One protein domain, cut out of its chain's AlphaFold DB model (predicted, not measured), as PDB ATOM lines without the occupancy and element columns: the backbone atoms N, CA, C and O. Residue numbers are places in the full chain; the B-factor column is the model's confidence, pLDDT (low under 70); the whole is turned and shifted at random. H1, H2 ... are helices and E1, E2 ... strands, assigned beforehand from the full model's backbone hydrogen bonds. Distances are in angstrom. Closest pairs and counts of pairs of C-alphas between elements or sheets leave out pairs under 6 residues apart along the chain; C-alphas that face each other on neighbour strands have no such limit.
ATOM      1  N   LYS A  46      37.689  21.022  33.313       56.97
ATOM      2  CA  LYS A  46      38.621  21.023  34.454       56.97
ATOM      3  C   LYS A  46      39.649  19.883  34.401       56.97
ATOM      4  O   LYS A  46      40.802  20.085  34.777       56.97
ATOM      5  N   ALA A  47      39.269  18.708  33.899       61.06
ATOM      6  CA  ALA A  47      40.180  17.589  33.669       61.06
ATOM      7  C   ALA A  47      41.200  17.891  32.554       61.06
ATOM      8  O   ALA A  47      42.322  17.379  32.594       61.06
ATOM      9  N   CYS A  48      40.855  18.760  31.595       65.81
ATOM     10  CA  CYS A  48      41.736  19.160  30.502       65.81
ATOM     11  C   CYS A  48      42.767  20.248  30.882       65.81
ATOM     12  O   CYS A  48      43.672  20.527  30.091       65.81
ATOM     13  N   LYS A  49      42.671  20.847  32.082       70.56
ATOM     14  CA  LYS A  49      43.520  21.961  32.568       70.56
ATOM     15  C   LYS A  49      43.422  23.257  31.744       70.56
ATOM     16  O   LYS A  49      44.384  24.026  31.689       70.56
ATOM     17  N   PHE A  50      42.289  23.495  31.100       70.50
ATOM     18  CA  PHE A  50      41.948  24.784  30.509       70.50
ATOM     19  C   PHE A  50      40.475  25.092  30.796       70.50
ATOM     20  O   PHE A  50      39.662  24.177  30.898       70.50
ATOM     21  N   ASP A  51      40.156  26.375  30.966       70.06
ATOM     22  CA  ASP A  51      38.829  26.812  31.421       70.06
ATOM     23  C   ASP A  51      37.852  27.071  30.263       70.06
ATOM     24  O   ASP A  51      36.643  27.083  30.476       70.06
ATOM     25  N   ALA A  52      38.369  27.257  29.043       76.06
ATOM     26  CA  ALA A  52      37.583  27.560  27.851       76.06
ATOM     27  C   ALA A  52      38.265  27.065  26.564       76.06
ATOM     28  O   ALA A  52      39.494  26.961  26.503       76.06
ATOM     29  N   ILE A  53      37.447  26.813  25.538       76.94
ATOM     30  CA  ILE A  53      37.866  26.623  24.145       76.94
ATOM     31  C   ILE A  53      37.354  27.821  23.353       76.94
ATOM     32  O   ILE A  53      36.173  28.151  23.429       76.94
ATOM     33  N   TYR A  54      38.236  28.456  22.589       82.12
ATOM     34  CA  TYR A  54      37.859  29.515  21.655       82.12
ATOM     35  C   TYR A  54      37.781  28.939  20.249       82.12
ATOM     36  O   TYR A  54      38.771  28.379  19.776       82.12
ATOM     37  N   GLN A  55      36.632  29.092  19.592       82.50
ATOM     38  CA  GLN A  55      36.436  28.684  18.207       82.50
ATOM     39  C   GLN A  55      36.195  29.901  17.314       82.50
ATOM     40  O   GLN A  55      35.373  30.755  17.634       82.50
ATOM     41  N   LEU A  56      36.916  29.968  16.196       85.44
ATOM     42  CA  LEU A  56      36.712  30.953  15.132       85.44
ATOM     43  C   LEU A  56      36.455  30.204  13.831       85.44
ATOM     44  O   LEU A  56      37.182  29.260  13.566       85.44
ATOM     45  N   GLY A  57      35.487  30.589  13.013       83.62
ATOM     46  CA  GLY A  57      35.238  29.884  11.759       83.62
ATOM     47  C   GLY A  57      33.948  30.324  11.097       83.62
ATOM     48  O   GLY A  57      33.428  31.397  11.399       83.62
ATOM     49  N   ASP A  58      33.454  29.470  10.211       81.75
ATOM     50  CA  ASP A  58      32.248  29.690   9.428       81.75
ATOM     51  C   ASP A  58      31.064  28.816   9.900       81.75
ATOM     52  O   ASP A  58      30.938  28.510  11.088       81.75
ATOM     53  N   SER A  59      30.180  28.406   8.984       79.56
ATOM     54  CA  SER A  59      28.962  27.649   9.294       79.56
ATOM     55  C   SER A  59      29.206  26.309  10.005       79.56
ATOM     56  O   SER A  59      28.375  25.898  10.815       79.56
ATOM     57  N   ILE A  60      30.343  25.638   9.775       78.50
ATOM     58  CA  ILE A  60      30.665  24.338  10.406       78.50
ATOM     59  C   ILE A  60      31.161  24.517  11.853       78.50
ATOM     60  O   ILE A  60      31.196  23.570  12.645       78.50
ATOM     61  N   SER A  61      31.535  25.744  12.209       80.19
ATOM     62  CA  SER A  61      32.039  26.125  13.530       80.19
ATOM     63  C   SER A  61      31.060  27.000  14.315       80.19
ATOM     64  O   SER A  61      31.239  27.193  15.517       80.19
ATOM     65  N   ASP A  62      30.040  27.544  13.656       83.81
ATOM     66  CA  ASP A  62      29.116  28.482  14.267       83.81
ATOM     67  C   ASP A  62      28.055  27.784  15.124       83.81
ATOM     68  O   ASP A  62      27.160  27.090  14.642       83.81
ATOM     69  N   MET A  99      31.144  19.599  15.276       75.25
ATOM     70  CA  MET A  99      32.422  18.934  15.551       75.25
ATOM     71  C   MET A  99      33.091  19.435  16.843       75.25
ATOM     72  O   MET A  99      33.674  18.636  17.572       75.25
ATOM     73  N   ILE A 100      32.962  20.729  17.151       74.38
ATOM     74  CA  ILE A 100      33.511  21.338  18.370       74.38
ATOM     75  C   ILE A 100      32.950  20.729  19.655       74.38
ATOM     76  O   ILE A 100      33.689  20.572  20.624       74.38
ATOM     77  N   ASP A 101      31.671  20.344  19.670       77.06
ATOM     78  CA  ASP A 101      31.023  19.827  20.876       77.06
ATOM     79  C   ASP A 101      31.508  18.408  21.219       77.06
ATOM     80  O   ASP A 101      31.327  17.945  22.343       77.06
ATOM     81  N   TYR A 102      32.141  17.723  20.260       73.44
ATOM     82  CA  TYR A 102      32.698  16.380  20.427       73.44
ATOM     83  C   TYR A 102      34.195  16.371  20.765       73.44
ATOM     84  O   TYR A 102      34.768  15.296  20.959       73.44
ATOM     85  N   ILE A 103      34.851  17.533  20.848       67.75
ATOM     86  CA  ILE A 103      36.281  17.598  21.173       67.75
ATOM     87  C   ILE A 103      36.494  17.242  22.657       67.75
ATOM     88  O   ILE A 103      36.196  18.029  23.553       67.75
ATOM     89  N   ASP A 104      37.045  16.048  22.921       55.56
ATOM     90  CA  ASP A 104      37.432  15.598  24.270       55.56
ATOM     91  C   ASP A 104      38.776  16.222  24.714       55.56
ATOM     92  O   ASP A 104      39.679  16.508  23.923       55.56
ATOM     93  N   CYS A 105      38.955  16.332  26.031       53.91
ATOM     94  CA  CYS A 105      40.144  16.796  26.748       53.91
ATOM     95  C   CYS A 105      41.488  16.198  26.309       53.91
ATOM     96  O   CYS A 105      42.541  16.706  26.716       53.91
ATOM     97  N   ALA A 106      41.489  15.094  25.558       47.09
ATOM     98  CA  ALA A 106      42.695  14.386  25.142       47.09
ATOM     99  C   ALA A 106      43.681  15.300  24.394       47.09
ATOM    100  O   ALA A 106      44.895  15.097  24.477       47.09
ATOM    101  N   GLU A 107      43.184  16.354  23.743       53.12
ATOM    102  CA  GLU A 107      44.008  17.223  22.911       53.12
ATOM    103  C   GLU A 107      44.513  18.504  23.586       53.12
ATOM    104  O   GLU A 107      45.256  19.235  22.944       53.12
ATOM    105  N   LYS A 108      44.220  18.796  24.867       54.12
ATOM    106  CA  LYS A 108      44.656  20.053  25.539       54.12
ATOM    107  C   LYS A 108      44.467  21.308  24.657       54.12
ATOM    108  O   LYS A 108      45.374  22.141  24.555       54.12
ATOM    109  N   LEU A 109      43.345  21.384  23.949       57.34
ATOM    110  CA  LEU A 109      43.085  22.414  22.954       57.34
ATOM    111  C   LEU A 109      42.582  23.691  23.633       57.34
ATOM    112  O   LEU A 109      41.577  23.647  24.327       57.34
ATOM    113  N   LYS A 110      43.268  24.822  23.438       60.97
ATOM    114  CA  LYS A 110      42.795  26.131  23.933       60.97
ATOM    115  C   LYS A 110      42.112  26.954  22.842       60.97
ATOM    116  O   LYS A 110      41.148  27.660  23.121       60.97
ATOM    117  N   THR A 111      42.591  26.847  21.605       65.69
ATOM    118  CA  THR A 111      42.072  27.621  20.476       65.69
ATOM    119  C   THR A 111      41.947  26.733  19.245       65.69
ATOM    120  O   THR A 111      42.915  26.097  18.822       65.69
ATOM    121  N   MET A 112      40.752  26.714  18.668       67.25
ATOM    122  CA  MET A 112      40.474  26.153  17.358       67.25
ATOM    123  C   MET A 112      40.197  27.311  16.406       67.25
ATOM    124  O   MET A 112      39.223  28.043  16.562       67.25
ATOM    125  N   VAL A 113      41.051  27.478  15.409       67.88
ATOM    126  CA  VAL A 113      40.648  28.206  14.210       67.88
ATOM    127  C   VAL A 113      39.930  27.144  13.399       67.88
ATOM    128  O   VAL A 113      40.595  26.309  12.817       67.88
ATOM    129  N   GLY A 114      38.611  27.055  13.531       65.00
ATOM    130  CA  GLY A 114      37.737  26.162  12.779       65.00
ATOM    131  C   GLY A 114      37.831  26.376  11.266       65.00
ATOM    132  O   GLY A 114      38.729  27.055  10.774       65.00
ATOM    133  N   GLU A 115      36.938  25.739  10.512       69.12
ATOM    134  CA  GLU A 115      36.981  25.837   9.050       69.12
ATOM    135  C   GLU A 115      36.701  27.284   8.607       69.12
ATOM    136  O   GLU A 115      35.764  27.927   9.086       69.12
ATOM    137  N   ILE A 116      37.602  27.811   7.778       70.19
ATOM    138  CA  ILE A 116      37.564  29.152   7.194       70.19
ATOM    139  C   ILE A 116      37.885  28.962   5.713       70.19
ATOM    140  O   ILE A 116      38.957  28.456   5.373       70.19
ATOM    141  N   GLY A 117      36.986  29.412   4.843       77.56
ATOM    142  CA  GLY A 117      37.143  29.332   3.395       77.56
ATOM    143  C   GLY A 117      36.025  28.578   2.688       77.56
ATOM    144  O   GLY A 117      35.714  28.911   1.546       77.56
ATOM    145  N   GLY A 118      35.399  27.591   3.334       80.81
ATOM    146  CA  GLY A 118      34.307  26.805   2.765       80.81
ATOM    147  C   GLY A 118      33.203  27.689   2.196       80.81
ATOM    148  O   GLY A 118      32.872  27.588   1.013       80.81
ATOM    149  N   ASN A 119      32.690  28.618   3.004       80.75
ATOM    150  CA  ASN A 119      31.687  29.593   2.568       80.75
ATOM    151  C   ASN A 119      32.174  30.535   1.447       80.75
ATOM    152  O   ASN A 119      31.398  30.845   0.540       80.75
ATOM    153  N   ASP A 120      33.439  30.951   1.458       86.38
ATOM    154  CA  ASP A 120      34.049  31.823   0.447       86.38
ATOM    155  C   ASP A 120      34.083  31.143  -0.934       86.38
ATOM    156  O   ASP A 120      33.705  31.736  -1.951       86.38
ATOM    157  N   TYR A 121      34.461  29.860  -0.970       87.38
ATOM    158  CA  TYR A 121      34.441  29.048  -2.189       87.38
ATOM    159  C   TYR A 121      33.015  28.727  -2.632       87.38
ATOM    160  O   TYR A 121      32.706  28.851  -3.817       87.38
ATOM    161  N   ASN A 122      32.140  28.354  -1.689       84.56
ATOM    162  CA  ASN A 122      30.725  28.091  -1.949       84.56
ATOM    163  C   ASN A 122      30.077  29.299  -2.640       84.56
ATOM    164  O   ASN A 122      29.377  29.134  -3.635       84.56
ATOM    165  N   HIS A 123      30.348  30.514  -2.157       84.62
ATOM    166  CA  HIS A 123      29.818  31.741  -2.744       84.62
ATOM    167  C   HIS A 123      30.233  31.907  -4.212       84.62
ATOM    168  O   HIS A 123      29.379  32.129  -5.069       84.62
ATOM    169  N   ALA A 124      31.523  31.746  -4.516       86.50
ATOM    170  CA  ALA A 124      32.024  31.819  -5.886       86.50
ATOM    171  C   ALA A 124      31.386  30.746  -6.789       86.50
ATOM    172  O   ALA A 124      30.872  31.054  -7.866       86.50
ATOM    173  N   LEU A 125      31.382  29.493  -6.333       85.00
ATOM    174  CA  LEU A 125      30.911  28.341  -7.101       85.00
ATOM    175  C   LEU A 125      29.395  28.389  -7.345       85.00
ATOM    176  O   LEU A 125      28.936  28.098  -8.448       85.00
ATOM    177  N   PHE A 126      28.600  28.802  -6.355       83.31
ATOM    178  CA  PHE A 126      27.141  28.899  -6.491       83.31
ATOM    179  C   PHE A 126      26.687  30.106  -7.318       83.31
ATOM    180  O   PHE A 126      25.567  30.106  -7.823       83.31
ATOM    181  N   GLN A 127      27.562  31.091  -7.533       86.44
ATOM    182  CA  GLN A 127      27.356  32.158  -8.519       86.44
ATOM    183  C   GLN A 127      27.689  31.738  -9.956       86.44
ATOM    184  O   GLN A 127      27.594  32.550 -10.873       86.44
ATOM    185  N   GLY A 128      28.064  30.474 -10.171       84.62
ATOM    186  CA  GLY A 128      28.360  29.939 -11.495       84.62
ATOM    187  C   GLY A 128      29.786  30.202 -11.975       84.62
ATOM    188  O   GLY A 128      30.066  29.944 -13.144       84.62
ATOM    189  N   LYS A 129      30.691  30.675 -11.102       88.31
ATOM    190  CA  LYS A 129      32.120  30.707 -11.434       88.31
ATOM    191  C   LYS A 129      32.649  29.289 -11.638       88.31
ATOM    192  O   LYS A 129      32.223  28.339 -10.978       88.31
ATOM    193  N   THR A 130      33.610  29.163 -12.540       92.94
ATOM    194  CA  THR A 130      34.335  27.914 -12.785       92.94
ATOM    195  C   THR A 130      35.207  27.533 -11.584       92.94
ATOM    196  O   THR A 130      35.519  28.355 -10.721       92.94
ATOM    197  N   ILE A 131      35.631  26.266 -11.527       92.62
ATOM    198  CA  ILE A 131      36.550  25.782 -10.483       92.62
ATOM    199  C   ILE A 131      37.886  26.534 -10.563       92.62
ATOM    200  O   ILE A 131      38.524  26.783  -9.541       92.62
ATOM    201  N   GLU A 132      38.303  26.896 -11.773       93.81
ATOM    202  CA  GLU A 132      39.514  27.650 -12.064       93.81
ATOM    203  C   GLU A 132      39.419  29.082 -11.527       93.81
ATOM    204  O   GLU A 132      40.302  29.495 -10.782       93.81
ATOM    205  N   GLU A 133      38.327  29.798 -11.802       93.75
ATOM    206  CA  GLU A 133      38.091  31.146 -11.258       93.75
ATOM    207  C   GLU A 133      37.941  31.125  -9.731       93.75
ATOM    208  O   GLU A 133      38.477  31.980  -9.028       93.75
ATOM    209  N   ALA A 134      37.255  30.122  -9.174       93.19
ATOM    210  CA  ALA A 134      37.163  29.957  -7.724       93.19
ATOM    211  C   ALA A 134      38.531  29.651  -7.084       93.19
ATOM    212  O   ALA A 134      38.724  29.878  -5.891       93.19
ATOM    213  N   ARG A 135      39.501  29.119  -7.842       94.62
ATOM    214  CA  ARG A 135      40.843  28.804  -7.323       94.62
ATOM    215  C   ARG A 135      41.660  30.070  -7.082       94.62
ATOM    216  O   ARG A 135      42.545  30.052  -6.230       94.62
ATOM    217  N   GLU A 136      41.349  31.157  -7.785       95.00
ATOM    218  CA  GLU A 136      42.068  32.430  -7.683       95.00
ATOM    219  C   GLU A 136      41.950  33.071  -6.294       95.00
ATOM    220  O   GLU A 136      42.884  33.741  -5.866       95.00
ATOM    221  N   ILE A 137      40.868  32.801  -5.549       93.94
ATOM    222  CA  ILE A 137      40.668  33.347  -4.193       93.94
ATOM    223  C   ILE A 137      41.376  32.545  -3.089       93.94
ATOM    224  O   ILE A 137      41.509  33.021  -1.964       93.94
ATOM    225  N   ILE A 138      41.874  31.336  -3.380       95.12
ATOM    226  CA  ILE A 138      42.512  30.469  -2.370       95.12
ATOM    227  C   ILE A 138      43.711  31.135  -1.674       95.12
ATOM    228  O   ILE A 138      43.800  31.012  -0.452       95.12
ATOM    229  N   PRO A 139      44.639  31.823  -2.369       95.75
ATOM    230  CA  PRO A 139      45.746  32.510  -1.707       95.75
ATOM    231  C   PRO A 139      45.282  33.565  -0.696       95.75
ATOM    232  O   PRO A 139      45.852  33.644   0.390       95.75
ATOM    233  N   GLU A 140      44.235  34.329  -1.019       94.88
ATOM    234  CA  GLU A 140      43.672  35.350  -0.127       94.88
ATOM    235  C   GLU A 140      43.028  34.716   1.108       94.88
ATOM    236  O   GLU A 140      43.301  35.137   2.233       94.88
ATOM    237  N   VAL A 141      42.254  33.643   0.924       93.75
ATOM    238  CA  VAL A 141      41.648  32.894   2.037       93.75
ATOM    239  C   VAL A 141      42.722  32.285   2.943       93.75
ATOM    240  O   VAL A 141      42.661  32.421   4.164       93.75
ATOM    241  N   VAL A 142      43.752  31.650   2.371       95.88
ATOM    242  CA  VAL A 142      44.868  31.089   3.153       95.88
ATOM    243  C   VAL A 142      45.615  32.189   3.906       95.88
ATOM    244  O   VAL A 142      45.995  31.983   5.059       95.88
ATOM    245  N   GLN A 143      45.792  33.368   3.306       95.12
ATOM    246  CA  GLN A 143      46.393  34.507   3.993       95.12
ATOM    247  C   GLN A 143      45.517  34.999   5.154       95.12
ATOM    248  O   GLN A 143      46.041  35.231   6.241       95.12
ATOM    249  N   ALA A 144      44.195  35.065   4.986       93.81
ATOM    250  CA  ALA A 144      43.280  35.416   6.071       93.81
ATOM    251  C   ALA A 144      43.374  34.423   7.246       93.81
ATOM    252  O   ALA A 144      43.406  34.840   8.409       93.81
ATOM    253  N   ILE A 145      43.500  33.119   6.961       92.06
ATOM    254  CA  ILE A 145      43.753  32.096   7.988       92.06
ATOM    255  C   ILE A 145      45.082  32.369   8.698       92.06
ATOM    256  O   ILE A 145      45.125  32.347   9.931       92.06
ATOM    257  N   LYS A 146      46.160  32.665   7.952       94.62
ATOM    258  CA  LYS A 146      47.457  33.014   8.554       94.62
ATOM    259  C   LYS A 146      47.331  34.202   9.499       94.62
ATOM    260  O   LYS A 146      47.798  34.122  10.629       94.62
ATOM    261  N   ASP A 147      46.659  35.264   9.068       93.62
ATOM    262  CA  ASP A 147      46.492  36.484   9.856       93.62
ATOM    263  C   ASP A 147      45.702  36.225  11.146       93.62
ATOM    264  O   ASP A 147      46.057  36.735  12.212       93.62
ATOM    265  N   VAL A 148      44.649  35.401  11.084       91.06
ATOM    266  CA  VAL A 148      43.900  34.972  12.274       91.06
ATOM    267  C   VAL A 148      44.803  34.197  13.230       91.06
ATOM    268  O   VAL A 148      44.822  34.523  14.419       91.06
ATOM    269  N   VAL A 149      45.576  33.224  12.733       91.69
ATOM    270  CA  VAL A 149      46.505  32.438  13.562       91.69
ATOM    271  C   VAL A 149      47.544  33.347  14.224       91.69
ATOM    272  O   VAL A 149      47.730  33.275  15.438       91.69
ATOM    273  N   THR A 150      48.158  34.258  13.470       94.25
ATOM    274  CA  THR A 150      49.121  35.236  13.997       94.25
ATOM    275  C   THR A 150      48.507  36.093  15.101       94.25
ATOM    276  O   THR A 150      49.121  36.280  16.151       94.25
ATOM    277  N   ARG A 151      47.269  36.574  14.923       93.69
ATOM    278  CA  ARG A 151      46.581  37.378  15.944       93.69
ATOM    279  C   ARG A 151      46.286  36.589  17.213       93.69
ATOM    280  O   ARG A 151      46.574  37.085  18.299       93.69
ATOM    281  N   VAL A 152      45.740  35.375  17.113       89.00
ATOM    282  CA  VAL A 152      45.431  34.580  18.318       89.00
ATOM    283  C   VAL A 152      46.700  34.184  19.068       89.00
ATOM    284  O   VAL A 152      46.702  34.179  20.299       89.00
ATOM    285  N   VAL A 153      47.801  33.937  18.352       91.38
ATOM    286  CA  VAL A 153      49.126  33.755  18.958       91.38
ATOM    287  C   VAL A 153      49.591  35.032  19.658       91.38
ATOM    288  O   VAL A 153      50.014  34.962  20.811       91.38
ATOM    289  N   GLY A 154      49.429  36.197  19.024       92.25
ATOM    290  CA  GLY A 154      49.705  37.503  19.633       92.25
ATOM    291  C   GLY A 154      48.893  37.776  20.905       92.25
ATOM    292  O   GLY A 154      49.386  38.429  21.822       92.25
ATOM    293  N   TYR A 155      47.686  37.211  21.014       91.19
ATOM    294  CA  TYR A 155      46.857  37.251  22.226       91.19
ATOM    295  C   TYR A 155      47.212  36.183  23.276       91.19
ATOM    296  O   TYR A 155      46.552  36.091  24.311       91.19
ATOM    297  N   GLY A 156      48.259  35.385  23.050       88.44
ATOM    298  CA  GLY A 156      48.773  34.410  24.011       88.44
ATOM    299  C   GLY A 156      48.288  32.974  23.803       88.44
ATOM    300  O   GLY A 156      48.463  32.139  24.695       88.44
ATOM    301  N   ALA A 157      47.692  32.644  22.650       85.44
ATOM    302  CA  ALA A 157      47.370  31.256  22.328       85.44
ATOM    303  C   ALA A 157      48.656  30.418  22.213       85.44
ATOM    304  O   ALA A 157      49.499  30.645  21.353       85.44
ATOM    305  N   THR A 158      48.798  29.408  23.074       84.94
ATOM    306  CA  THR A 158      49.975  28.514  23.095       84.94
ATOM    307  C   THR A 158      49.777  27.232  22.286       84.94
ATOM    308  O   THR A 158      50.731  26.494  22.041       84.94
ATOM    309  N   ARG A 159      48.530  26.923  21.911       83.69
ATOM    310  CA  ARG A 159      48.180  25.774  21.074       83.69
ATOM    311  C   ARG A 159      46.977  26.103  20.200       83.69
ATOM    312  O   ARG A 159      45.918  26.426  20.735       83.69
ATOM    313  N   VAL A 160      47.158  25.977  18.890       85.00
ATOM    314  CA  VAL A 160      46.167  26.319  17.866       85.00
ATOM    315  C   VAL A 160      45.967  25.116  16.948       85.00
ATOM    316  O   VAL A 160      46.944  24.576  16.430       85.00
ATOM    317  N   VAL A 161      44.721  24.685  16.751       85.00
ATOM    318  CA  VAL A 161      44.360  23.717  15.699       85.00
ATOM    319  C   VAL A 161      43.725  24.456  14.534       85.00
ATOM    320  O   VAL A 161      42.890  25.329  14.756       85.00
ATOM    321  N   VAL A 162      44.128  24.078  13.322       87.25
ATOM    322  CA  VAL A 162      43.607  24.599  12.056       87.25
ATOM    323  C   VAL A 162      43.210  23.408  11.170       87.25
ATOM    324  O   VAL A 162      44.096  22.653  10.752       87.25
ATOM    325  N   PRO A 163      41.912  23.163  10.919       83.62
ATOM    326  CA  PRO A 163      41.458  22.129  10.009       83.62
ATOM    327  C   PRO A 163      41.671  22.556   8.558       83.62
ATOM    328  O   PRO A 163      41.653  23.737   8.226       83.62
ATOM    329  N   GLY A 164      41.888  21.567   7.695       85.19
ATOM    330  CA  GLY A 164      41.806  21.764   6.251       85.19
ATOM    331  C   GLY A 164      40.364  21.731   5.743       85.19
ATOM    332  O   GLY A 164      39.474  21.200   6.405       85.19
ATOM    333  N   ASN A 165      40.165  22.223   4.526       85.44
ATOM    334  CA  ASN A 165      38.906  22.100   3.809       85.44
ATOM    335  C   ASN A 165      38.587  20.622   3.494       85.44
ATOM    336  O   ASN A 165      39.472  19.809   3.189       85.44
ATOM    337  N   PHE A 166      37.306  20.277   3.551       84.25
ATOM    338  CA  PHE A 166      36.785  18.940   3.286       84.25
ATOM    339  C   PHE A 166      36.911  18.575   1.799       84.25
ATOM    340  O   PHE A 166      36.960  19.469   0.954       84.25
ATOM    341  N   PRO A 167      36.919  17.280   1.428       86.56
ATOM    342  CA  PRO A 167      36.735  16.864   0.037       86.56
ATOM    343  C   PRO A 167      35.297  17.178  -0.428       86.56
ATOM    344  O   PRO A 167      34.394  16.340  -0.377       86.56
ATOM    345  N   ILE A 168      35.075  18.423  -0.864       84.94
ATOM    346  CA  ILE A 168      33.738  18.961  -1.165       84.94
ATOM    347  C   ILE A 168      33.092  18.296  -2.386       84.94
ATOM    348  O   ILE A 168      31.874  18.323  -2.535       84.94
ATOM    349  N   GLY A 169      33.872  17.633  -3.245       86.00
ATOM    350  CA  GLY A 169      33.353  16.889  -4.393       86.00
ATOM    351  C   GLY A 169      32.489  15.689  -4.008       86.00
ATOM    352  O   GLY A 169      31.766  15.169  -4.856       86.00
ATOM    353  N   CYS A 170      32.539  15.255  -2.748       82.56
ATOM    354  CA  CYS A 170      31.679  14.204  -2.208       82.56
ATOM    355  C   CYS A 170      30.373  14.732  -1.594       82.56
ATOM    356  O   CYS A 170      29.531  13.941  -1.165       82.56
ATOM    357  N   PHE A 171      30.198  16.050  -1.493       77.94
ATOM    358  CA  PHE A 171      29.051  16.620  -0.798       77.94
ATOM    359  C   PHE A 171      27.814  16.584  -1.710       77.94
ATOM    360  O   PHE A 171      27.912  16.940  -2.889       77.94
ATOM    361  N   PRO A 172      26.624  16.227  -1.189       74.88
ATOM    362  CA  PRO A 172      25.427  16.065  -2.014       74.88
ATOM    363  C   PRO A 172      25.035  17.306  -2.821       74.88
ATOM    364  O   PRO A 172      24.582  17.185  -3.960       74.88
ATOM    365  N   ILE A 173      25.229  18.502  -2.253       76.88
ATOM    366  CA  ILE A 173      24.930  19.764  -2.937       76.88
ATOM    367  C   ILE A 173      25.804  19.943  -4.184       76.88
ATOM    368  O   ILE A 173      25.297  20.258  -5.257       76.88
ATOM    369  N   TYR A 174      27.093  19.628  -4.080       80.00
ATOM    370  CA  TYR A 174      28.040  19.705  -5.184       80.00
ATOM    371  C   TYR A 174      27.788  18.627  -6.233       80.00
ATOM    372  O   TYR A 174      27.776  18.922  -7.426       80.00
ATOM    373  N   LEU A 175      27.497  17.400  -5.796       81.38
ATOM    374  CA  LEU A 175      27.098  16.311  -6.686       81.38
ATOM    375  C   LEU A 175      25.825  16.633  -7.472       81.38
ATOM    376  O   LEU A 175      25.689  16.168  -8.594       81.38
ATOM    377  N   THR A 176      24.912  17.423  -6.900       79.50
ATOM    378  CA  THR A 176      23.662  17.830  -7.555       79.50
ATOM    379  C   THR A 176      23.882  18.991  -8.525       79.50
ATOM    380  O   THR A 176      23.421  18.932  -9.663       79.50
ATOM    381  N   LEU A 177      24.590  20.039  -8.093       80.00
ATOM    382  CA  LEU A 177      24.783  21.259  -8.883       80.00
ATOM    383  C   LEU A 177      25.783  21.079 -10.032       80.00
ATOM    384  O   LEU A 177      25.588  21.643 -11.104       80.00
ATOM    385  N   PHE A 178      26.820  20.265  -9.832       84.56
ATOM    386  CA  PHE A 178      27.903  20.049 -10.797       84.56
ATOM    387  C   PHE A 178      27.853  18.650 -11.428       84.56
ATOM    388  O   PHE A 178      28.873  18.120 -11.874       84.56
ATOM    389  N   GLN A 179      26.670  18.020 -11.453       85.88
ATOM    390  CA  GLN A 179      26.499  16.712 -12.083       85.88
ATOM    391  C   GLN A 179      26.858  16.746 -13.574       85.88
ATOM    392  O   GLN A 179      26.554  17.698 -14.293       85.88
ATOM    393  N   THR A 180      27.461  15.665 -14.059       89.69
ATOM    394  CA  THR A 180      27.818  15.514 -15.470       89.69
ATOM    395  C   THR A 180      27.647  14.074 -15.928       89.69
ATOM    396  O   THR A 180      27.790  13.132 -15.154       89.69
ATOM    397  N   ASN A 181      27.373  13.892 -17.220       91.69
ATOM    398  CA  ASN A 181      27.281  12.568 -17.834       91.69
ATOM    399  C   ASN A 181      28.656  11.940 -18.099       91.69
ATOM    400  O   ASN A 181      28.715  10.795 -18.532       91.69
ATOM    401  N   ASN A 182      29.753  12.676 -17.881       94.44
ATOM    402  CA  ASN A 182      31.109  12.174 -18.065       94.44
ATOM    403  C   ASN A 182      31.535  11.306 -16.863       94.44
ATOM    404  O   ASN A 182      31.856  11.868 -15.811       94.44
ATOM    405  N   PRO A 183      31.645   9.969 -16.997       90.75
ATOM    406  CA  PRO A 183      32.043   9.108 -15.883       90.75
ATOM    407  C   PRO A 183      33.465   9.410 -15.397       90.75
ATOM    408  O   PRO A 183      33.767   9.248 -14.220       90.75
ATOM    409  N   ALA A 184      34.334   9.920 -16.277       95.75
ATOM    410  CA  ALA A 184      35.702  10.283 -15.928       95.75
ATOM    411  C   ALA A 184      35.794  11.540 -15.048       95.75
ATOM    412  O   ALA A 184      36.884  11.835 -14.560       95.75
ATOM    413  N   ALA A 185      34.701  12.279 -14.824       92.12
ATOM    414  CA  ALA A 185      34.668  13.385 -13.867       92.12
ATOM    415  C   ALA A 185      34.633  12.902 -12.406       92.12
ATOM    416  O   ALA A 185      34.992  13.659 -11.500       92.12
ATOM    417  N   TYR A 186      34.257  11.641 -12.187       89.56
ATOM    418  CA  TYR A 186      34.090  11.049 -10.869       89.56
ATOM    419  C   TYR A 186      35.266  10.137 -10.494       89.56
ATOM    420  O   TYR A 186      36.016   9.665 -11.359       89.56
ATOM    421  N   ASP A 187      35.474   9.944  -9.194       85.81
ATOM    422  CA  ASP A 187      36.356   8.912  -8.643       85.81
ATOM    423  C   ASP A 187      35.590   7.607  -8.346       85.81
ATOM    424  O   ASP A 187      34.399   7.477  -8.636       85.81
ATOM    425  N   GLU A 188      36.279   6.617  -7.776       85.19
ATOM    426  CA  GLU A 188      35.695   5.315  -7.425       85.19
ATOM    427  C   GLU A 188      34.554   5.410  -6.392       85.19
ATOM    428  O   GLU A 188      33.658   4.562  -6.375       85.19
ATOM    429  N   PHE A 189      34.523   6.480  -5.591       81.19
ATOM    430  CA  PHE A 189      33.491   6.753  -4.589       81.19
ATOM    431  C   PHE A 189      32.341   7.613  -5.130       81.19
ATOM    432  O   PHE A 189      31.467   8.017  -4.362       81.19
ATOM    433  N   HIS A 190      32.314   7.865  -6.445       81.38
ATOM    434  CA  HIS A 190      31.357   8.747  -7.116       81.38
ATOM    435  C   HIS A 190      31.411  10.202  -6.625       81.38
ATOM    436  O   HIS A 190      30.415  10.921  -6.695       81.38
ATOM    437  N   CYS A 191      32.579  10.664  -6.175       86.62
ATOM    438  CA  CYS A 191      32.812  12.070  -5.873       86.62
ATOM    439  C   CYS A 191      33.394  12.811  -7.082       86.62
ATOM    440  O   CYS A 191      34.119  12.236  -7.894       86.62
ATOM    441  N   LEU A 192      33.110  14.110  -7.202       90.19
ATOM    442  CA  LEU A 192      33.638  14.956  -8.274       90.19
ATOM    443  C   LEU A 192      35.132  15.248  -8.067       90.19
ATOM    444  O   LEU A 192      35.516  16.002  -7.169       90.19
ATOM    445  N   LYS A 193      35.983  14.716  -8.953       94.38
ATOM    446  CA  LYS A 193      37.447  14.857  -8.849       94.38
ATOM    447  C   LYS A 193      37.912  16.302  -8.935       94.38
ATOM    448  O   LYS A 193      38.808  16.685  -8.195       94.38
ATOM    449  N   GLY A 194      37.309  17.113  -9.807       94.38
ATOM    450  CA  GLY A 194      37.684  18.524  -9.962       94.38
ATOM    451  C   GLY A 194      37.566  19.308  -8.651       94.38
ATOM    452  O   GLY A 194      38.482  20.038  -8.277       94.38
ATOM    453  N   LEU A 195      36.479  19.079  -7.915       92.75
ATOM    454  CA  LEU A 195      36.209  19.712  -6.627       92.75
ATOM    455  C   LEU A 195      37.048  19.116  -5.485       92.75
ATOM    456  O   LEU A 195      37.552  19.853  -4.643       92.75
ATOM    457  N   ASN A 196      37.293  17.804  -5.479       91.56
ATOM    458  CA  ASN A 196      38.226  17.204  -4.516       91.56
ATOM    459  C   ASN A 196      39.671  17.699  -4.732       91.56
ATOM    460  O   ASN A 196      40.389  17.984  -3.768       91.56
ATOM    461  N   ASN A 197      40.090  17.876  -5.988       94.25
ATOM    462  CA  ASN A 197      41.384  18.461  -6.342       94.25
ATOM    463  C   ASN A 197      41.475  19.930  -5.912       94.25
ATOM    464  O   ASN A 197      42.527  20.366  -5.450       94.25
ATOM    465  N   PHE A 198      40.378  20.682  -6.019       94.81
ATOM    466  CA  PHE A 198      40.281  22.045  -5.497       94.81
ATOM    467  C   PHE A 198      40.527  22.092  -3.980       94.81
ATOM    468  O   PHE A 198      41.416  22.818  -3.530       94.81
ATOM    469  N   SER A 199      39.831  21.258  -3.199       92.25
ATOM    470  CA  SER A 199      40.054  21.157  -1.748       92.25
ATOM    471  C   SER A 199      41.480  20.731  -1.403       92.25
ATOM    472  O   SER A 199      42.071  21.226  -0.445       92.25
ATOM    473  N   THR A 200      42.061  19.832  -2.201       92.81
ATOM    474  CA  THR A 200      43.448  19.377  -2.031       92.81
ATOM    475  C   THR A 200      44.431  20.523  -2.245       92.81
ATOM    476  O   THR A 200      45.312  20.735  -1.416       92.81
ATOM    477  N   TYR A 201      44.233  21.317  -3.299       95.25
ATOM    478  CA  TYR A 201      45.065  22.481  -3.587       95.25
ATOM    479  C   TYR A 201      45.010  23.525  -2.460       95.25
ATOM    480  O   TYR A 201      46.060  23.987  -2.013       95.25
ATOM    481  N   HIS A 202      43.819  23.840  -1.937       94.50
ATOM    482  CA  HIS A 202      43.685  24.686  -0.745       94.50
ATOM    483  C   HIS A 202      44.469  24.114   0.445       94.50
ATOM    484  O   HIS A 202      45.276  24.814   1.057       94.50
ATOM    485  N   ASN A 203      44.270  22.829   0.751       93.38
ATOM    486  CA  ASN A 203      44.902  22.176   1.895       93.38
ATOM    487  C   ASN A 203      46.429  22.164   1.801       93.38
ATOM    488  O   ASN A 203      47.108  22.281   2.820       93.38
ATOM    489  N   ASP A 204      46.989  22.035   0.602       95.56
ATOM    490  CA  ASP A 204      48.437  22.067   0.409       95.56
ATOM    491  C   ASP A 204      49.009  23.477   0.588       95.56
ATOM    492  O   ASP A 204      50.058  23.635   1.218       95.56
ATOM    493  N   GLN A 205      48.299  24.510   0.126       96.69
ATOM    494  CA  GLN A 205      48.661  25.907   0.391       96.69
ATOM    495  C   GLN A 205      48.575  26.228   1.890       96.69
ATOM    496  O   GLN A 205      49.495  26.827   2.450       96.69
ATOM    497  N   LEU A 206      47.522  25.757   2.562       95.50
ATOM    498  CA  LEU A 206      47.346  25.924   4.000       95.50
ATOM    499  C   LEU A 206      48.458  25.227   4.797       95.50
ATOM    500  O   LEU A 206      49.034  25.829   5.696       95.50
ATOM    501  N   LYS A 207      48.830  23.984   4.463       95.62
ATOM    502  CA  LYS A 207      49.933  23.287   5.153       95.62
ATOM    503  C   LYS A 207      51.243  24.070   5.076       95.62
ATOM    504  O   LYS A 207      51.892  24.224   6.108       95.62
ATOM    505  N   ARG A 208      51.597  24.600   3.897       97.06
ATOM    506  CA  ARG A 208      52.794  25.444   3.706       97.06
ATOM    507  C   ARG A 208      52.728  26.703   4.570       97.06
ATOM    508  O   ARG A 208      53.654  26.995   5.315       97.06
ATOM    509  N   ALA A 209      51.589  27.390   4.547       96.75
ATOM    510  CA  ALA A 209      51.338  28.554   5.386       96.75
ATOM    511  C   ALA A 209      51.504  28.257   6.890       96.75
ATOM    512  O   ALA A 209      52.096  29.053   7.620       96.75
ATOM    513  N   LEU A 210      51.022  27.101   7.353       95.00
ATOM    514  CA  LEU A 210      51.172  26.662   8.742       95.00
ATOM    515  C   LEU A 210      52.613  26.254   9.081       95.00
ATOM    516  O   LEU A 210      53.026  26.395  10.230       95.00
ATOM    517  N   GLU A 211      53.388  25.737   8.127       96.44
ATOM    518  CA  GLU A 211      54.820  25.483   8.319       96.44
ATOM    519  C   GLU A 211      55.599  26.776   8.548       96.44
ATOM    520  O   GLU A 211      56.439  26.816   9.447       96.44
ATOM    521  N   ASP A 212      55.296  27.834   7.800       96.12
ATOM    522  CA  ASP A 212      55.926  29.140   7.999       96.12
ATOM    523  C   ASP A 212      55.564  29.729   9.366       96.12
ATOM    524  O   ASP A 212      56.454  30.090  10.137       96.12
ATOM    525  N   LEU A 213      54.285  29.671   9.755       95.94
ATOM    526  CA  LEU A 213      53.844  30.114  11.081       95.94
ATOM    527  C   LEU A 213      54.520  29.354  12.229       95.94
ATOM    528  O   LEU A 213      54.813  29.947  13.266       95.94
ATOM    529  N   ARG A 214      54.794  28.053  12.070       96.25
ATOM    530  CA  ARG A 214      55.538  27.267  13.075       96.25
ATOM    531  C   ARG A 214      56.991  27.713  13.202       96.25
ATOM    532  O   ARG A 214      57.525  27.683  14.307       96.25
ATOM    533  N   LYS A 215      57.634  28.104  12.095       95.75
ATOM    534  CA  LYS A 215      59.006  28.641  12.113       95.75
ATOM    535  C   LYS A 215      59.043  30.005  12.797       95.75
ATOM    536  O   LYS A 215      59.949  30.262  13.582       95.75
ATOM    537  N   GLU A 216      58.046  30.844  12.527       95.38
ATOM    538  CA  GLU A 216      57.902  32.180  13.118       95.38
ATOM    539  C   GLU A 216      57.539  32.133  14.615       95.38
ATOM    540  O   GLU A 216      57.883  33.048  15.357       95.38
ATOM    541  N   ASN A 217      56.882  31.061  15.078       93.62
ATOM    542  CA  ASN A 217      56.345  30.938  16.438       93.62
ATOM    543  C   ASN A 217      56.785  29.629  17.119       93.62
ATOM    544  O   ASN A 217      55.962  28.775  17.458       93.62
ATOM    545  N   SER A 218      58.090  29.458  17.352       90.88
ATOM    546  CA  SER A 218      58.668  28.206  17.879       90.88
ATOM    547  C   SER A 218      58.175  27.800  19.279       90.88
ATOM    548  O   SER A 218      58.339  26.653  19.690       90.88
ATOM    549  N   ASN A 219      57.590  28.731  20.035       91.25
ATOM    550  CA  ASN A 219      57.011  28.516  21.362       91.25
ATOM    551  C   ASN A 219      55.522  28.116  21.335       91.25
ATOM    552  O   ASN A 219      54.946  27.871  22.398       91.25
ATOM    553  N   VAL A 220      54.894  28.048  20.157       89.88
ATOM    554  CA  VAL A 220      53.469  27.734  19.988       89.88
ATOM    555  C   VAL A 220      53.290  26.411  19.251       89.88
ATOM    556  O   VAL A 220      53.924  26.133  18.238       89.88
ATOM    557  N   VAL A 221      52.358  25.588  19.732       87.81
ATOM    558  CA  VAL A 221      51.988  24.335  19.066       87.81
ATOM    559  C   VAL A 221      50.873  24.600  18.052       87.81
ATOM    560  O   VAL A 221      49.705  24.686  18.422       87.81
ATOM    561  N   ILE A 222      51.221  24.705  16.768       88.69
ATOM    562  CA  ILE A 222      50.257  24.884  15.669       88.69
ATOM    563  C   ILE A 222      50.038  23.544  14.961       88.69
ATOM    564  O   ILE A 222      50.959  22.986  14.360       88.69
ATOM    565  N   VAL A 223      48.822  23.010  15.002       86.31
ATOM    566  CA  VAL A 223      48.482  21.679  14.477       86.31
ATOM    567  C   VAL A 223      47.552  21.816  13.278       86.31
ATOM    568  O   VAL A 223      46.540  22.501  13.351       86.31
ATOM    569  N   TYR A 224      47.893  21.136  12.184       86.00
ATOM    570  CA  TYR A 224      46.981  20.949  11.058       86.00
ATOM    571  C   TYR A 224      46.089  19.733  11.336       86.00
ATOM    572  O   TYR A 224      46.623  18.652  11.596       86.00
ATOM    573  N   ALA A 225      44.768  19.891  11.271       78.25
ATOM    574  CA  ALA A 225      43.818  18.785  11.389       78.25
ATOM    575  C   ALA A 225      43.406  18.292   9.993       78.25
ATOM    576  O   ALA A 225      42.807  19.012   9.192       78.25
ATOM    577  N   ALA A 226      43.784  17.051   9.679       67.81
ATOM    578  CA  ALA A 226      43.604  16.459   8.359       67.81
ATOM    579  C   ALA A 226      42.227  15.799   8.219       67.81
ATOM    580  O   ALA A 226      42.065  14.617   8.507       67.81
ATOM    581  N   VAL A 227      41.265  16.535   7.672       60.72
ATOM    582  CA  VAL A 227      39.869  16.079   7.599       60.72
ATOM    583  C   VAL A 227      39.615  15.033   6.492       60.72
ATOM    584  O   VAL A 227      38.644  14.281   6.524       60.72
ATOM    585  N   VAL A 228      40.531  14.905   5.525       50.81
ATOM    586  CA  VAL A 228      40.398  14.016   4.348       50.81
ATOM    587  C   VAL A 228      40.396  12.526   4.716       50.81
ATOM    588  O   VAL A 228      39.594  11.753   4.189       50.81
ATOM    589  N   LYS A 229      41.279  12.095   5.627       43.53
ATOM    590  CA  LYS A 229      41.405  10.672   5.997       43.53
ATOM    591  C   LYS A 229      40.179  10.190   6.770       43.53
ATOM    592  O   LYS A 229      39.714   9.073   6.555       43.53
ATOM    593  N   GLU A 230      39.658  11.035   7.646       48.88
ATOM    594  CA  GLU A 230      38.464  10.761   8.444       48.88
ATOM    595  C   GLU A 230      37.213  10.752   7.570       48.88
ATOM    596  O   GLU A 230      36.405   9.841   7.706       48.88
ATOM    597  N   PHE A 231      37.107  11.666   6.599       47.47
ATOM    598  CA  PHE A 231      35.969  11.729   5.684       47.47
ATOM    599  C   PHE A 231      35.859  10.486   4.789       47.47
ATOM    600  O   PHE A 231      34.815   9.834   4.775       47.47
ATOM    601  N   HIS A 232      36.941  10.078   4.112       45.16
ATOM    602  CA  HIS A 232      36.922   8.843   3.319       45.16
ATOM    603  C   HIS A 232      36.724   7.601   4.194       45.16
ATOM    604  O   HIS A 232      36.021   6.684   3.785       45.16
ATOM    605  N   THR A 233      37.279   7.560   5.413       40.56
ATOM    606  CA  THR A 233      37.072   6.432   6.339       40.56
ATOM    607  C   THR A 233      35.632   6.377   6.841       40.56
ATOM    608  O   THR A 233      35.075   5.288   6.928       40.56
ATOM    609  N   ALA A 234      34.997   7.514   7.124       43.75
ATOM    610  CA  ALA A 234      33.595   7.595   7.521       43.75
ATOM    611  C   ALA A 234      32.670   7.203   6.361       43.75
ATOM    612  O   ALA A 234      31.779   6.380   6.548       43.75
ATOM    613  N   GLN A 235      32.943   7.692   5.148       39.84
ATOM    614  CA  GLN A 235      32.223   7.307   3.933       39.84
ATOM    615  C   GLN A 235      32.406   5.814   3.621       39.84
ATOM    616  O   GLN A 235      31.431   5.133   3.328       39.84
ATOM    617  N   THR A 236      33.622   5.278   3.775       33.16
ATOM    618  CA  THR A 236      33.922   3.844   3.619       33.16
ATOM    619  C   THR A 236      33.267   3.021   4.717       33.16
ATOM    620  O   THR A 236      32.765   1.947   4.440       33.16
ATOM    621  N   THR A 237      33.213   3.503   5.959       28.14
ATOM    622  CA  THR A 237      32.550   2.801   7.067       28.14
ATOM    623  C   THR A 237      31.036   2.793   6.868       28.14
ATOM    624  O   THR A 237      30.416   1.749   7.033       28.14
ATOM    625  N   ALA A 238      30.445   3.901   6.415       30.58
ATOM    626  CA  ALA A 238      29.045   3.960   6.004       30.58
ATOM    627  C   ALA A 238      28.761   3.021   4.813       30.58
ATOM    628  O   ALA A 238      27.756   2.304   4.832       30.58
ATOM    629  N   LEU A 239      29.673   2.948   3.830       27.88
ATOM    630  CA  LEU A 239      29.618   1.999   2.708       27.88
ATOM    631  C   LEU A 239      29.796   0.533   3.148       27.88
ATOM    632  O   LEU A 239      29.134  -0.360   2.634       27.88
ATOM    633  N   CYS A 240      30.676   0.257   4.107       23.98
ATOM    634  CA  CYS A 240      30.952  -1.084   4.623       23.98
ATOM    635  C   CYS A 240      29.824  -1.584   5.528       23.98
ATOM    636  O   CYS A 240      29.488  -2.762   5.473       23.98
ATOM    637  N   ILE A 241      29.189  -0.704   6.310       26.06
ATOM    638  CA  ILE A 241      27.947  -1.013   7.034       26.06
ATOM    639  C   ILE A 241      26.830  -1.337   6.033       26.06
ATOM    640  O   ILE A 241      26.054  -2.261   6.259       26.06
ATOM    641  N   THR A 242      26.763  -0.645   4.892       27.22
ATOM    642  CA  THR A 242      25.805  -0.987   3.825       27.22
ATOM    643  C   THR A 242      26.183  -2.267   3.068       27.22
ATOM    644  O   THR A 242      25.287  -3.017   2.690       27.22
ATOM    645  N   ALA A 243      27.472  -2.584   2.911       25.53
ATOM    646  CA  ALA A 243      27.949  -3.793   2.229       25.53
ATOM    647  C   ALA A 243      27.875  -5.072   3.090       25.53
ATOM    648  O   ALA A 243      27.538  -6.137   2.577       25.53
ATOM    649  N   ALA A 244      28.120  -4.981   4.401       26.91
ATOM    650  CA  ALA A 244      27.973  -6.099   5.343       26.91
ATOM    651  C   ALA A 244      26.502  -6.518   5.554       26.91
ATOM    652  O   ALA A 244      26.234  -7.614   6.038       26.91
ATOM    653  N   ASN A 245      25.555  -5.669   5.142       28.58
ATOM    654  CA  ASN A 245      24.115  -5.926   5.170       28.58
ATOM    655  C   ASN A 245      23.558  -6.480   3.837       28.58
ATOM    656  O   ASN A 245      22.343  -6.512   3.637       28.58
ATOM    657  N   ILE A 246      24.411  -6.949   2.914       29.62
ATOM    658  CA  ILE A 246      23.969  -7.538   1.639       29.62
ATOM    659  C   ILE A 246      23.637  -9.036   1.815       29.62
ATOM    660  O   ILE A 246      24.374  -9.922   1.397       29.62
ATOM    661  N   ALA A 247      22.479  -9.301   2.429       23.66
ATOM    662  CA  ALA A 247      21.558 -10.413   2.148       23.66
ATOM    663  C   ALA A 247      20.163 -10.013   2.687       23.66
ATOM    664  O   ALA A 247      20.069  -9.324   3.697       23.66
ATOM    665  N   PRO A 248      19.064 -10.328   1.981       34.31
ATOM    666  CA  PRO A 248      18.112  -9.350   1.464       34.31
ATOM    667  C   PRO A 248      17.172  -8.785   2.540       34.31
ATOM    668  O   PRO A 248      16.010  -9.178   2.660       34.31
TER     669      PRO A 248
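AT A GLANCE: This is residues 46 to 62 and 99 to 248 of the 485 residues of an uncharacterized protein of Quercus lobata (UniProt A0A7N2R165). A small sheet of four short parallel strands has two long helices, H4 and H6, packed side by side over one face, and no named helix on the other face. Beyond the strands' last residues lie the shorter helices H2, H3 and H5, while H7 leads away from the sheet and residues 240 to 248 stick out. The printed part has 167 residues, with seven named helices and four named strands in the order E1 H1 E2 H2 H3 H4 E3 H5 H6 E4 H7; the class is mixed, helices and strands. The sheet's order is E1 E2 E3 E4. The whole is compact, with a radius of gyration of the C-alphas of 17.9 A and spans of 52 by 43 by 26 A.

IN THESE COORDINATES: The strands are E1, residues 54 to 56, E2, residues 111 to 113, E3, residues 159 to 163 and 13.5 A long, and E4, residues 221 to 225 and 12.5 A long. E1 begins at C-alpha 54 (37.859, 29.515, 21.655). H4 is residues 138 to 154, 24.2 A; H6, the longest helix, is residues 193 to 216, 34.7 A, from C-alpha 193 at (37.447, 14.857, -8.849). H1 is residues 99 to 102, H2 118 to 126, H3 131 to 135 and H5 172 to 177. H7, residues 227 to 244, 25.3 A, ends at C-alpha 244 (27.973, -6.099, 5.343).

HOW THE PARTS SIT: Across the sheet, N 112 and O 54 are 2.8 A apart, N 113 and O 161 2.9 A, and N 223 and O 160 2.8 A, within hydrogen-bond range. H4 and H6 make two layers with the sheet, helices on one face of it. H4 runs along the strands at a height over the sheet of 9.3 A, over E3 and only just over E2, where 3 of its C-alphas fall. H6 runs along the strands over E3 and E4, at a height of 9.7 A. H6 touches H4 with residues 202 to 213 alone, closest at the C-alphas of Val 142 and Leu 206, 5.8 A, the same way at a shallow tilt of 33 degrees, only just short of steep. E2, H2 H3 H4, E3 and E3, H5 H6, E4 are strand-helix-strand units, parallel neighbour strands with helices between; the second has a right-handed crossover. H3 touches H6, closest at the C-alphas of Arg 135 and Phe 198, 7.0 A, and H2, at those of Ala 134 and Ala 124, 5.8 A. H5 is near H2, and H7 is near H6. H1 is not on the sheet and touches no helix. In H2 to H7 every O i to N i+4 pair is within hydrogen-bond range; H1 is too short for one.

THE WHOLE: The C-alphas of Gly 154 and Pro 248 are the two farthest apart, 59.4 A. Residues 63 to 98 are not printed, and C-alphas 62 and 99 are 10.2 A apart across the cut. The link from H5 to H6, 15 residues, is long. Mean pLDDT of the printed part is 78.1, and residues 46 to 48, 103 to 115 and 226 to 248 are under 70.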